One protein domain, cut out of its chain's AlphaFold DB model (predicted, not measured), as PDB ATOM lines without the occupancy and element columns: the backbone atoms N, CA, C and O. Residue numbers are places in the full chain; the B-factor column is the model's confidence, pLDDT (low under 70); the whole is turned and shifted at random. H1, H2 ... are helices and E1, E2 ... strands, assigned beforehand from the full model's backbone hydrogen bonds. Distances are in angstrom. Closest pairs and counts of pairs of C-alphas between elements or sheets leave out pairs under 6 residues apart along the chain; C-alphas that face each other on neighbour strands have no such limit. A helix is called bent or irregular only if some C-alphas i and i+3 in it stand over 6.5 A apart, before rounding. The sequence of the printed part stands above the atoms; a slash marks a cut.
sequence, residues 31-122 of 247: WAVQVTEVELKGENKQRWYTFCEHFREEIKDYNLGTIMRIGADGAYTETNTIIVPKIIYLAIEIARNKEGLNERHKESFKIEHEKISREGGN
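Overview. This is residues 31 to 122 of the 247 residues of an uncharacterized protein of Gongylonema pulchrum (UniProt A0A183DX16). A small hairpin of two strands, E1 and E2, lies near the middle, and H3, which follows E2 directly, packs on E1 with its residues 86 to 93. H3, H4 and H5 make an arch, with H4 at its top and H5 as its far leg; H2 lies at the opposite end of the long axis, crosswise to H3, and short H1 lies near H2. The printed part has 92 residues, with five named helices and two named strands in the order H1 H2 E1 E2 H3 H4 H5; the sheet, of order E1 - E2, is antiparallel and the class is mostly helix. The whole is only just compact, close to loose, with a radius of gyration of the C-alphas of 14.7 A, and its outline is elongated, spanning 44 by 27 by 27 A.

Arrangement. E1, residues 65 to 69, and E2, residues 81 to 85, are antiparallel neighbours and form a hairpin, their directions 139 degrees apart. N 66 and O 84 are 2.8 A apart and N 82 and O 68 are 2.9 A apart, within hydrogen-bond range. H3, residues 86 to 98, has 5 pairs of C-alphas within 8 A of E1; the closest are those of Thr 66 and Lys 86, 5.4 A apart. H2, residues 42 to 54, only just touches H3, with 3 pairs of C-alphas within 8 A, the closest those of Cys 52 and Ile 87 at 6.3 A; their lines are about perpendicular, at 85 degrees. H1, residues 37 to 40, is close to H2 but not clearly touching; the closest C-alphas, of Leu 40 and Trp 48, are 7.1 A apart. H4, residues 101 to 104, is close to H3 but not clearly touching, with the C-alphas of Arg 96 and Asn 102 closest at 5.9 A. H5, residues 106 to 118, and H4 meet only through their link, and H3 and H5 are apart. In H3 and H5 every O i to N i+4 pair is within hydrogen-bond range, in H2 7 of 9 are, and H1 and H4 are too short for such a pair.

Along the chain. E1 and E2 are each 13.2 A from first to last C-alpha; C-alpha 65 is at (-41.693, -15.909, 18.514). H2 is 19.9 A long and irregular, with C-alphas 43 and 46 7.0 A apart. H3 is 18.2 A long and H5 18.8 A. H1 begins at C-alpha 37, (-51.378, -5.428, 15.318), and H5 ends at C-alpha 118, (-65.314, -27.302, 33.698).

Size, cuts and confidence. The two C-alphas farthest apart, of Glu 57 and Glu 119, are 44.7 A apart. The link E1 to E2, 11 residues, is long. Residues 41 to 47, of which 42 to 47 belong to H2, stand free, as do residues 114 to 122, of which 114 to 118 belong to H5. The printed part has no cut. Its mean pLDDT is 75.8, and 16 residues are under 70, among them 113 to 122.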
ATOM      1  N   TRP A  31     -51.891   2.247  26.178       66.12
ATOM      2  CA  TRP A  31     -51.033   1.454  25.285       66.12
ATOM      3  C   TRP A  31     -50.665   0.086  25.876       66.12
ATOM      4  O   TRP A  31     -50.507  -0.882  25.138       66.12
ATOM      5  N   ALA A  32     -50.535  -0.025  27.204       62.03
ATOM      6  CA  ALA A  32     -50.218  -1.291  27.868       62.03
ATOM      7  C   ALA A  32     -51.473  -2.148  28.107       62.03
ATOM      8  O   ALA A  32     -51.384  -3.379  28.204       62.03
ATOM      9  N   VAL A  33     -52.648  -1.509  28.170       70.19
ATOM     10  CA  VAL A  33     -53.947  -2.177  28.310       70.19
ATOM     11  C   VAL A  33     -54.301  -2.945  27.044       70.19
ATOM     12  O   VAL A  33     -54.702  -4.099  27.156       70.19
ATOM     13  N   GLN A  34     -54.109  -2.359  25.860       76.50
ATOM     14  CA  GLN A  34     -54.463  -2.992  24.594       76.50
ATOM     15  C   GLN A  34     -53.381  -2.739  23.543       76.50
ATOM     16  O   GLN A  34     -53.182  -1.609  23.124       76.50
ATOM     17  N   VAL A  35     -52.714  -3.810  23.110       77.00
ATOM     18  CA  VAL A  35     -51.654  -3.785  22.096       77.00
ATOM     19  C   VAL A  35     -52.162  -4.441  20.824       77.00
ATOM     20  O   VAL A  35     -52.321  -5.659  20.756       77.00
ATOM     21  N   THR A  36     -52.404  -3.638  19.802       75.31
ATOM     22  CA  THR A  36     -52.960  -4.067  18.518       75.31
ATOM     23  C   THR A  36     -51.878  -4.404  17.491       75.31
ATOM     24  O   THR A  36     -50.725  -3.976  17.573       75.31
ATOM     25  N   GLU A  37     -52.264  -5.145  16.450       66.69
ATOM     26  CA  GLU A  37     -51.378  -5.428  15.318       66.69
ATOM     27  C   GLU A  37     -50.906  -4.143  14.615       66.69
ATOM     28  O   GLU A  37     -49.769  -4.079  14.147       66.69
ATOM     29  N   VAL A  38     -51.743  -3.102  14.594       71.44
ATOM     30  CA  VAL A  38     -51.416  -1.789  14.019       71.44
ATOM     31  C   VAL A  38     -50.289  -1.103  14.796       71.44
ATOM     32  O   VAL A  38     -49.408  -0.509  14.183       71.44
ATOM     33  N   GLU A  39     -50.263  -1.232  16.124       72.31
ATOM     34  CA  GLU A  39     -49.246  -0.607  16.984       72.31
ATOM     35  C   GLU A  39     -47.893  -1.322  16.944       72.31
ATOM     36  O   GLU A  39     -46.853  -0.698  17.159       72.31
ATOM     37  N   LEU A  40     -47.895  -2.623  16.651       69.75
ATOM     38  CA  LEU A  40     -46.679  -3.415  16.458       69.75
ATOM     39  C   LEU A  40     -46.139  -3.319  15.023       69.75
ATOM     40  O   LEU A  40     -44.950  -3.543  14.784       69.75
ATOM     41  N   LYS A  41     -47.008  -2.999  14.059       72.56
ATOM     42  CA  LYS A  41     -46.680  -2.875  12.633       72.56
ATOM     43  C   LYS A  41     -46.787  -1.410  12.178       72.56
ATOM     44  O   LYS A  41     -46.648  -0.483  12.971       72.56
ATOM     45  N   GLY A  42     -46.914  -1.198  10.866       74.75
ATOM     46  CA  GLY A  42     -47.083   0.131  10.273       74.75
ATOM     47  C   GLY A  42     -45.962   1.110  10.634       74.75
ATOM     48  O   GLY A  42     -44.779   0.780  10.536       74.75
ATOM     49  N   GLU A  43     -46.351   2.310  11.063       73.44
ATOM     50  CA  GLU A  43     -45.454   3.430  11.385       73.44
ATOM     51  C   GLU A  43     -44.529   3.148  12.583       73.44
ATOM     52  O   GLU A  43     -43.418   3.674  12.657       73.44
ATOM     53  N   ASN A  44     -44.935   2.255  13.491       76.62
ATOM     54  CA  ASN A  44     -44.161   1.902  14.684       76.62
ATOM     55  C   ASN A  44     -43.155   0.771  14.450       76.62
ATOM     56  O   ASN A  44     -42.274   0.547  15.285       76.62
ATOM     57  N   LYS A  45     -43.223   0.084  13.302       74.94
ATOM     58  CA  LYS A  45     -42.351  -1.055  12.977       74.94
ATOM     59  C   LYS A  45     -40.866  -0.716  13.124       74.94
ATOM     60  O   LYS A  45     -40.104  -1.515  13.661       74.94
ATOM     61  N   GLN A  46     -40.451   0.473  12.682       77.81
ATOM     62  CA  GLN A  46     -39.049   0.894  12.753       77.81
ATOM     63  C   GLN A  46     -38.585   1.153  14.195       77.81
ATOM     64  O   GLN A  46     -37.441   0.853  14.546       77.81
ATOM     65  N   ARG A  47     -39.474   1.677  15.047       81.38
ATOM     66  CA  ARG A  47     -39.193   1.898  16.473       81.38
ATOM     67  C   ARG A  47     -39.019   0.566  17.191       81.38
ATOM     68  O   ARG A  47     -38.017   0.373  17.872       81.38
ATOM     69  N   TRP A  48     -39.931  -0.373  16.950       79.50
ATOM     70  CA  TRP A  48     -39.835  -1.726  17.492       79.50
ATOM     71  C   TRP A  48     -38.606  -2.477  16.994       79.50
ATOM     72  O   TRP A  48     -37.949  -3.134  17.794       79.50
ATOM     73  N   TYR A  49     -38.244  -2.343  15.716       77.75
ATOM     74  CA  TYR A  49     -37.006  -2.917  15.189       77.75
ATOM     75  C   TYR A  49     -35.784  -2.387  15.948       77.75
ATOM     76  O   TYR A  49     -35.004  -3.167  16.482       77.75
ATOM     77  N   THR A  50     -35.672  -1.063  16.075       84.56
ATOM     78  CA  THR A  50     -34.560  -0.412  16.788       84.56
ATOM     79  C   THR A  50     -34.492  -0.854  18.253       84.56
ATOM     80  O   THR A  50     -33.416  -1.151  18.763       84.56
ATOM     81  N   PHE A  51     -35.647  -0.961  18.914       84.19
ATOM     82  CA  PHE A  51     -35.753  -1.468  20.280       84.19
ATOM     83  C   PHE A  51     -35.297  -2.930  20.401       84.19
ATOM     84  O   PHE A  51     -34.535  -3.262  21.301       84.19
ATOM     85  N   CYS A  52     -35.725  -3.808  19.488       77.69
ATOM     86  CA  CYS A  52     -35.338  -5.221  19.511       77.69
ATOM     87  C   CYS A  52     -33.828  -5.402  19.316       77.69
ATOM     88  O   CYS A  52     -33.209  -6.188  20.027       77.69
ATOM     89  N   GLU A  53     -33.245  -4.662  18.371       80.38
ATOM     90  CA  GLU A  53     -31.816  -4.718  18.057       80.38
ATOM     91  C   GLU A  53     -30.942  -4.289  19.234       80.38
ATOM     92  O   GLU A  53     -29.886  -4.880  19.450       80.38
ATOM     93  N   HIS A  54     -31.399  -3.311  20.022       86.06
ATOM     94  CA  HIS A  54     -30.685  -2.850  21.210       86.06
ATOM     95  C   HIS A  54     -30.421  -3.985  22.212       86.06
ATOM     96  O   HIS A  54     -29.332  -4.072  22.763       86.06
ATOM     97  N   PHE A  55     -31.379  -4.900  22.385       82.44
ATOM     98  CA  PHE A  55     -31.290  -6.001  23.353       82.44
ATOM     99  C   PHE A  55     -30.800  -7.328  22.759       82.44
ATOM    100  O   PHE A  55     -30.846  -8.360  23.434       82.44
ATOM    101  N   ARG A  56     -30.342  -7.328  21.501       78.44
ATOM    102  CA  ARG A  56     -29.944  -8.541  20.770       78.44
ATOM    103  C   ARG A  56     -28.896  -9.373  21.513       78.44
ATOM    104  O   ARG A  56     -28.987 -10.598  21.506       78.44
ATOM    105  N   GLU A  57     -27.893  -8.722  22.097       80.88
ATOM    106  CA  GLU A  57     -26.760  -9.393  22.755       80.88
ATOM    107  C   GLU A  57     -27.022  -9.688  24.239       80.88
ATOM    108  O   GLU A  57     -26.430 -10.604  24.807       80.88
ATOM    109  N   GLU A  58     -27.944  -8.951  24.861       85.31
ATOM    110  CA  GLU A  58     -28.276  -9.083  26.283       85.31
ATOM    111  C   GLU A  58     -29.308 -10.183  26.540       85.31
ATOM    112  O   GLU A  58     -29.262 -10.883  27.555       85.31
ATOM    113  N   ILE A  59     -30.257 -10.356  25.615       74.56
ATOM    114  CA  ILE A  59     -31.342 -11.319  25.761       74.56
ATOM    115  C   ILE A  59     -31.111 -12.505  24.842       74.56
ATOM    116  O   ILE A  59     -31.257 -12.437  23.622       74.56
ATOM    117  N   LYS A  60     -30.869 -13.660  25.461       72.31
ATOM    118  CA  LYS A  60     -30.853 -14.931  24.744       72.31
ATOM    119  C   LYS A  60     -32.188 -15.158  24.021       72.31
ATOM    120  O   LYS A  60     -33.255 -15.101  24.648       72.31
ATOM    121  N   ASP A  61     -32.104 -15.465  22.729       71.50
ATOM    122  CA  ASP A  61     -33.240 -15.741  21.844       71.50
ATOM    123  C   ASP A  61     -34.250 -14.568  21.809       71.50
ATOM    124  O   ASP A  61     -35.462 -14.769  21.875       71.50
ATOM    125  N   TYR A  62     -33.768 -13.315  21.776       72.94
ATOM    126  CA  TYR A  62     -34.608 -12.102  21.834       72.94
ATOM    127  C   TYR A  62     -35.699 -12.046  20.747       72.94
ATOM    128  O   TYR A  62     -36.786 -11.513  20.983       72.94
ATOM    129  N   ASN A  63     -35.426 -12.615  19.572       68.12
ATOM    130  CA  ASN A  63     -36.329 -12.663  18.424       68.12
ATOM    131  C   ASN A  63     -37.240 -13.903  18.410       68.12
ATOM    132  O   ASN A  63     -38.018 -14.067  17.470       68.12
ATOM    133  N   LEU A  64     -37.175 -14.758  19.436       71.75
ATOM    134  CA  LEU A  64     -38.013 -15.947  19.536       71.75
ATOM    135  C   LEU A  64     -39.491 -15.552  19.533       71.75
ATOM    136  O   LEU A  64     -39.944 -14.803  20.402       71.75
ATOM    137  N   GLY A  65     -40.247 -16.091  18.576       70.94
ATOM    138  CA  GLY A  65     -41.693 -15.909  18.514       70.94
ATOM    139  C   GLY A  65     -42.343 -16.389  19.809       70.94
ATOM    140  O   GLY A  65     -42.242 -17.558  20.178       70.94
ATOM    141  N   THR A  66     -43.000 -15.472  20.505       70.88
ATOM    142  CA  THR A  66     -43.670 -15.686  21.784       70.88
ATOM    143  C   THR A  66     -45.091 -15.162  21.668       70.88
ATOM    144  O   THR A  66     -45.342 -14.123  21.061       70.88
ATOM    145  N   ILE A  67     -46.040 -15.895  22.231       80.06
ATOM    146  CA  ILE A  67     -47.420 -15.429  22.303       80.06
ATOM    147  C   ILE A  67     -47.543 -14.335  23.363       80.06
ATOM    148  O   ILE A  67     -46.937 -14.406  24.430       80.06
ATOM    149  N   MET A  68     -48.348 -13.331  23.079       82.25
ATOM    150  CA  MET A  68     -48.634 -12.233  23.985       82.25
ATOM    151  C   MET A  68     -50.115 -11.905  23.900       82.25
ATOM    152  O   MET A  68     -50.718 -11.997  22.830       82.25
ATOM    153  N   ARG A  69     -50.699 -11.510  25.030       85.12
ATOM    154  CA  ARG A  69     -52.074 -11.020  25.039       85.12
ATOM    155  C   ARG A  69     -52.145  -9.625  24.439       85.12
ATOM    156  O   ARG A  69     -51.381  -8.748  24.855       85.12
ATOM    157  N   ILE A  70     -53.081  -9.436  23.517       84.12
ATOM    158  CA  ILE A  70     -53.425  -8.133  22.939       84.12
ATOM    159  C   ILE A  70     -53.943  -7.239  24.073       84.12
ATOM    160  O   ILE A  70     -53.325  -6.226  24.379       84.12
ATOM    161  N   GLY A  71     -54.992  -7.667  24.770       84.50
ATOM    162  CA  GLY A  71     -55.572  -7.026  25.947       84.50
ATOM    163  C   GLY A  71     -55.046  -7.602  27.263       84.50
ATOM    164  O   GLY A  71     -54.976  -8.822  27.439       84.50
ATOM    165  N   ALA A  72     -54.693  -6.727  28.205       83.38
ATOM    166  CA  ALA A  72     -54.267  -7.098  29.553       83.38
ATOM    167  C   ALA A  72     -55.426  -7.583  30.439       83.38
ATOM    168  O   ALA A  72     -55.181  -8.126  31.507       83.38
ATOM    169  N   ASP A  73     -56.675  -7.379  30.030       80.56
ATOM    170  CA  ASP A  73     -57.893  -7.637  30.799       80.56
ATOM    171  C   ASP A  73     -58.530  -9.013  30.542       80.56
ATOM    172  O   ASP A  73     -59.379  -9.455  31.321       80.56
ATOM    173  N   GLY A  74     -58.075  -9.718  29.501       75.12
ATOM    174  CA  GLY A  74     -58.575 -11.036  29.100       75.12
ATOM    175  C   GLY A  74     -57.548 -12.169  29.190       75.12
ATOM    176  O   GLY A  74     -56.337 -11.957  29.313       75.12
ATOM    177  N   ALA A  75     -58.029 -13.411  29.104       73.69
ATOM    178  CA  ALA A  75     -57.181 -14.590  28.931       73.69
ATOM    179  C   ALA A  75     -56.614 -14.697  27.497       73.69
ATOM    180  O   ALA A  75     -56.944 -13.910  26.607       73.69
ATOM    181  N   TYR A  76     -55.741 -15.681  27.261       74.38
ATOM    182  CA  TYR A  76     -55.279 -16.018  25.912       74.38
ATOM    183  C   TYR A  76     -56.411 -16.670  25.113       74.38
ATOM    184  O   TYR A  76     -56.809 -17.789  25.411       74.38
ATOM    185  N   THR A  77     -56.891 -16.004  24.069       70.81
ATOM    186  CA  THR A  77     -57.896 -16.537  23.134       70.81
ATOM    187  C   THR A  77     -57.425 -16.335  21.695       70.81
ATOM    188  O   THR A  77     -56.445 -15.626  21.469       70.81
ATOM    189  N   GLU A  78     -58.108 -16.917  20.708       64.94
ATOM    190  CA  GLU A  78     -57.790 -16.688  19.287       64.94
ATOM    191  C   GLU A  78     -57.839 -15.197  18.909       64.94
ATOM    192  O   GLU A  78     -57.036 -14.733  18.107       64.94
ATOM    193  N   THR A  79     -58.741 -14.434  19.530       73.38
ATOM    194  CA  THR A  79     -58.939 -13.002  19.264       73.38
ATOM    195  C   THR A  79     -58.118 -12.086  20.167       73.38
ATOM    196  O   THR A  79     -57.936 -10.920  19.831       73.38
ATOM    197  N   ASN A  80     -57.607 -12.591  21.295       76.62
ATOM    198  CA  ASN A  80     -56.818 -11.827  22.263       76.62
ATOM    199  C   ASN A  80     -55.334 -12.231  22.290       76.62
ATOM    200  O   ASN A  80     -54.616 -11.879  23.224       76.62
ATOM    201  N   THR A  81     -54.852 -12.983  21.301       80.00
ATOM    202  CA  THR A  81     -53.461 -13.456  21.242       80.00
ATOM    203  C   THR A  81     -52.784 -12.987  19.968       80.00
ATOM    204  O   THR A  81     -53.322 -13.121  18.875       80.00
ATOM    205  N   ILE A  82     -51.556 -12.500  20.104       79.44
ATOM    206  CA  ILE A  82     -50.670 -12.165  18.992       79.44
ATOM    207  C   ILE A  82     -49.303 -12.815  19.201       79.44
ATOM    208  O   ILE A  82     -48.898 -13.087  20.331       79.44
ATOM    209  N   ILE A  83     -48.585 -13.081  18.113       78.62
ATOM    210  CA  ILE A  83     -47.206 -13.567  18.163       78.62
ATOM    211  C   ILE A  83     -46.271 -12.375  18.001       78.62
ATOM    212  O   ILE A  83     -46.346 -11.648  17.012       78.62
ATOM    213  N   VAL A  84     -45.366 -12.207  18.959       77.56
ATOM    214  CA  VAL A  84     -44.358 -11.147  18.980       77.56
ATOM    215  C   VAL A  84     -42.982 -11.717  19.335       77.56
ATOM    216  O   VAL A  84     -42.896 -12.751  19.994       77.56
ATOM    217  N   PRO A  85     -41.882 -11.067  18.930       78.62
ATOM    218  CA  PRO A  85     -40.559 -11.332  19.485       78.62
ATOM    219  C   PRO A  85     -40.564 -11.344  21.020       78.62
ATOM    220  O   PRO A  85     -41.206 -10.506  21.656       78.62
ATOM    221  N   LYS A  86     -39.797 -12.256  21.621       77.06
ATOM    222  CA  LYS A  86     -39.645 -12.403  23.076       77.06
ATOM    223  C   LYS A  86     -39.326 -11.081  23.775       77.06
ATOM    224  O   LYS A  86     -39.872 -10.816  24.841       77.06
ATOM    225  N   ILE A  87     -38.482 -10.240  23.180       81.00
ATOM    226  CA  ILE A  87     -38.151  -8.918  23.734       81.00
ATOM    227  C   ILE A  87     -39.372  -7.988  23.833       81.00
ATOM    228  O   ILE A  87     -39.529  -7.287  24.830       81.00
ATOM    229  N   ILE A  88     -40.270  -8.021  22.845       82.88
ATOM    230  CA  ILE A  88     -41.497  -7.214  22.834       82.88
ATOM    231  C   ILE A  88     -42.456  -7.709  23.916       82.88
ATOM    232  O   ILE A  88     -42.968  -6.906  24.695       82.88
ATOM    233  N   TYR A  89     -42.624  -9.031  24.026       86.88
ATOM    234  CA  TYR A  89     -43.385  -9.645  25.116       86.88
ATOM    235  C   TYR A  89     -42.854  -9.210  26.489       86.88
ATOM    236  O   TYR A  89     -43.627  -8.758  27.330       86.88
ATOM    237  N   LEU A  90     -41.537  -9.303  26.714       82.50
ATOM    238  CA  LEU A  90     -40.928  -8.923  27.990       82.50
ATOM    239  C   LEU A  90     -41.167  -7.446  28.310       82.50
ATOM    240  O   LEU A  90     -41.561  -7.134  29.429       82.50
ATOM    241  N   ALA A  91     -40.971  -6.550  27.341       86.88
ATOM    242  CA  ALA A  91     -41.165  -5.118  27.542       86.88
ATOM    243  C   ALA A  91     -42.602  -4.788  27.981       86.88
ATOM    244  O   ALA A  91     -42.806  -4.112  28.991       86.88
ATOM    245  N   ILE A  92     -43.591  -5.317  27.258       85.69
ATOM    246  CA  ILE A  92     -45.011  -5.056  27.513       85.69
ATOM    247  C   ILE A  92     -45.462  -5.710  28.821       85.69
ATOM    248  O   ILE A  92     -46.133  -5.075  29.632       85.69
ATOM    249  N   GLU A  93     -45.068  -6.956  29.082       85.88
ATOM    250  CA  GLU A  93     -45.510  -7.664  30.285       85.88
ATOM    251  C   GLU A  93     -44.853  -7.098  31.560       85.88
ATOM    252  O   GLU A  93     -45.483  -7.049  32.618       85.88
ATOM    253  N   ILE A  94     -43.614  -6.592  31.471       84.94
ATOM    254  CA  ILE A  94     -42.975  -5.844  32.565       84.94
ATOM    255  C   ILE A  94     -43.724  -4.535  32.835       84.94
ATOM    256  O   ILE A  94     -43.959  -4.220  34.003       84.94
ATOM    257  N   ALA A  95     -44.123  -3.791  31.798       86.12
ATOM    258  CA  ALA A  95     -44.907  -2.566  31.959       86.12
ATOM    259  C   ALA A  95     -46.262  -2.852  32.624       86.12
ATOM    260  O   ALA A  95     -46.567  -2.267  33.661       86.12
ATOM    261  N   ARG A  96     -47.001  -3.858  32.140       88.25
ATOM    262  CA  ARG A  96     -48.273  -4.309  32.739       88.25
ATOM    263  C   ARG A  96     -48.146  -4.691  34.211       88.25
ATOM    264  O   ARG A  96     -49.045  -4.402  34.999       88.25
ATOM    265  N   ASN A  97     -47.044  -5.340  34.593       85.12
ATOM    266  CA  ASN A  97     -46.764  -5.669  35.990       85.12
ATOM    267  C   ASN A  97     -46.475  -4.416  36.826       85.12
ATOM    268  O   ASN A  97     -47.018  -4.283  37.920       85.12
ATOM    269  N   LYS A  98     -45.649  -3.491  36.317       84.88
ATOM    270  CA  LYS A  98     -45.320  -2.233  37.008       84.88
ATOM    271  C   LYS A  98     -46.534  -1.320  37.178       84.88
ATOM    272  O   LYS A  98     -46.650  -0.664  38.204       84.88
ATOM    273  N   GLU A  99     -47.442  -1.318  36.209       86.44
ATOM    274  CA  GLU A  99     -48.696  -0.557  36.236       86.44
ATOM    275  C   GLU A  99     -49.816  -1.261  37.023       86.44
ATOM    276  O   GLU A  99     -50.897  -0.709  37.208       86.44
ATOM    277  N   GLY A 100     -49.582  -2.490  37.504       84.31
ATOM    278  CA  GLY A 100     -50.552  -3.253  38.294       84.31
ATOM    279  C   GLY A 100     -51.737  -3.811  37.496       84.31
ATOM    280  O   GLY A 100     -52.665  -4.362  38.092       84.31
ATOM    281  N   LEU A 101     -51.711  -3.728  36.161       84.00
ATOM    282  CA  LEU A 101     -52.766  -4.242  35.280       84.00
ATOM    283  C   LEU A 101     -52.943  -5.756  35.454       84.00
ATOM    284  O   LEU A 101     -54.059  -6.248  35.613       84.00
ATOM    285  N   ASN A 102     -51.834  -6.490  35.522       83.19
ATOM    286  CA  ASN A 102     -51.874  -7.940  35.703       83.19
ATOM    287  C   ASN A 102     -52.448  -8.365  37.057       83.19
ATOM    288  O   ASN A 102     -53.151  -9.371  37.124       83.19
ATOM    289  N   GLU A 103     -52.197  -7.604  38.124       85.00
ATOM    290  CA  GLU A 103     -52.780  -7.907  39.435       85.00
ATOM    291  C   GLU A 103     -54.277  -7.568  39.455       85.00
ATOM    292  O   GLU A 103     -55.076  -8.350  39.967       85.00
ATOM    293  N   ARG A 104     -54.681  -6.461  38.811       84.81
ATOM    294  CA  ARG A 104     -56.086  -6.041  38.696       84.81
ATOM    295  C   ARG A 104     -56.963  -7.081  37.996       84.81
ATOM    296  O   ARG A 104     -58.098  -7.297  38.411       84.81
ATOM    297  N   HIS A 105     -56.446  -7.718  36.949       81.06
ATOM    298  CA  HIS A 105     -57.185  -8.681  36.125       81.06
ATOM    299  C   HIS A 105     -56.883 -10.147  36.474       81.06
ATOM    300  O   HIS A 105     -57.409 -11.075  35.869       81.06
ATOM    301  N   LYS A 106     -56.084 -10.395  37.514       79.94
ATOM    302  CA  LYS A 106     -55.688 -11.743  37.942       79.94
ATOM    303  C   LYS A 106     -56.864 -12.678  38.198       79.94
ATOM    304  O   LYS A 106     -56.800 -13.861  37.874       79.94
ATOM    305  N   GLU A 107     -57.929 -12.149  38.794       77.19
ATOM    306  CA  GLU A 107     -59.105 -12.937  39.153       77.19
ATOM    307  C   GLU A 107     -59.974 -13.273  37.934       77.19
ATOM    308  O   GLU A 107     -60.484 -14.389  37.849       77.19
ATOM    309  N   SER A 108     -60.069 -12.382  36.937       74.69
ATOM    310  CA  SER A 108     -60.788 -12.695  35.693       74.69
ATOM    311  C   SER A 108     -60.108 -13.836  34.935       74.69
ATOM    312  O   SER A 108     -60.795 -14.749  34.480       74.69
ATOM    313  N   PHE A 109     -58.768 -13.865  34.900       71.94
ATOM    314  CA  PHE A 109     -58.025 -14.965  34.273       71.94
ATOM    315  C   PHE A 109     -58.285 -16.310  34.952       71.94
ATOM    316  O   PHE A 109     -58.419 -17.320  34.263       71.94
ATOM    317  N   LYS A 110     -58.355 -16.340  36.292       72.44
ATOM    318  CA  LYS A 110     -58.642 -17.571  37.044       72.44
ATOM    319  C   LYS A 110     -60.047 -18.084  36.757       72.44
ATOM    320  O   LYS A 110     -60.208 -19.266  36.475       72.44
ATOM    321  N   ILE A 111     -61.043 -17.199  36.787       76.38
ATOM    322  CA  ILE A 111     -62.441 -17.563  36.528       76.38
ATOM    323  C   ILE A 111     -62.592 -18.124  35.114       76.38
ATOM    324  O   ILE A 111     -63.226 -19.161  34.925       76.38
ATOM    325  N   GLU A 112     -61.994 -17.470  34.118       70.06
ATOM    326  CA  GLU A 112     -62.050 -17.920  32.730       70.06
ATOM    327  C   GLU A 112     -61.327 -19.263  32.546       70.06
ATOM    328  O   GLU A 112     -61.889 -20.198  31.973       70.06
ATOM    329  N   HIS A 113     -60.139 -19.411  33.139       66.38
ATOM    330  CA  HIS A 113     -59.392 -20.667  33.174       66.38
ATOM    331  C   HIS A 113     -60.197 -21.826  33.794       66.38
ATOM    332  O   HIS A 113     -60.239 -22.933  33.244       66.38
ATOM    333  N   GLU A 114     -60.876 -21.584  34.916       68.94
ATOM    334  CA  GLU A 114     -61.729 -22.574  35.574       68.94
ATOM    335  C   GLU A 114     -62.985 -22.897  34.760       68.94
ATOM    336  O   GLU A 114     -63.381 -24.061  34.684       68.94
ATOM    337  N   LYS A 115     -63.605 -21.895  34.125       68.94
ATOM    338  CA  LYS A 115     -64.775 -22.077  33.259       68.94
ATOM    339  C   LYS A 115     -64.444 -22.989  32.079       68.94
ATOM    340  O   LYS A 115     -65.142 -23.978  31.861       68.94
ATOM    341  N   ILE A 116     -63.332 -22.717  31.399       58.78
ATOM    342  CA  ILE A 116     -62.833 -23.548  30.297       58.78
ATOM    343  C   ILE A 116     -62.574 -24.987  30.768       58.78
ATOM    344  O   ILE A 116     -62.920 -25.940  30.071       58.78
ATOM    345  N   SER A 117     -62.008 -25.151  31.967       57.56
ATOM    346  CA  SER A 117     -61.701 -26.469  32.533       57.56
ATOM    347  C   SER A 117     -62.956 -27.286  32.881       57.56
ATOM    348  O   SER A 117     -62.939 -28.510  32.767       57.56
ATOM    349  N   ARG A 118     -64.055 -26.636  33.299       59.72
ATOM    350  CA  ARG A 118     -65.314 -27.302  33.698       59.72
ATOM    351  C   ARG A 118     -66.235 -27.646  32.532       59.72
ATOM    352  O   ARG A 118     -66.933 -28.650  32.606       59.72
ATOM    353  N   GLU A 119     -66.244 -26.854  31.463       59.69
ATOM    354  CA  GLU A 119     -67.103 -27.083  30.287       59.69
ATOM    355  C   GLU A 119     -66.647 -28.283  29.426       59.69
ATOM    356  O   GLU A 119     -67.181 -28.512  28.344       59.69
ATOM    357  N   GLY A 120     -65.646 -29.062  29.870       46.25
ATOM    358  CA  GLY A 120     -65.021 -30.113  29.055       46.25
ATOM    359  C   GLY A 120     -64.342 -29.556  27.798       46.25
ATOM    360  O   GLY A 120     -63.981 -30.307  26.889       46.25
ATOM    361  N   GLY A 121     -64.178 -28.232  27.737       42.91
ATOM    362  CA  GLY A 121     -63.591 -27.512  26.629       42.91
ATOM    363  C   GLY A 121     -62.093 -27.751  26.584       42.91
ATOM    364  O   GLY A 121     -61.311 -27.011  27.177       42.91
ATOM    365  N   ASN A 122     -61.674 -28.743  25.803       43.16
ATOM    366  CA  ASN A 122     -60.307 -28.879  25.297       43.16
ATOM    367  C   ASN A 122     -59.929 -27.699  24.370       43.16
ATOM    368  O   ASN A 122     -59.534 -27.946  23.236       43.16
TER     369      ASN A 122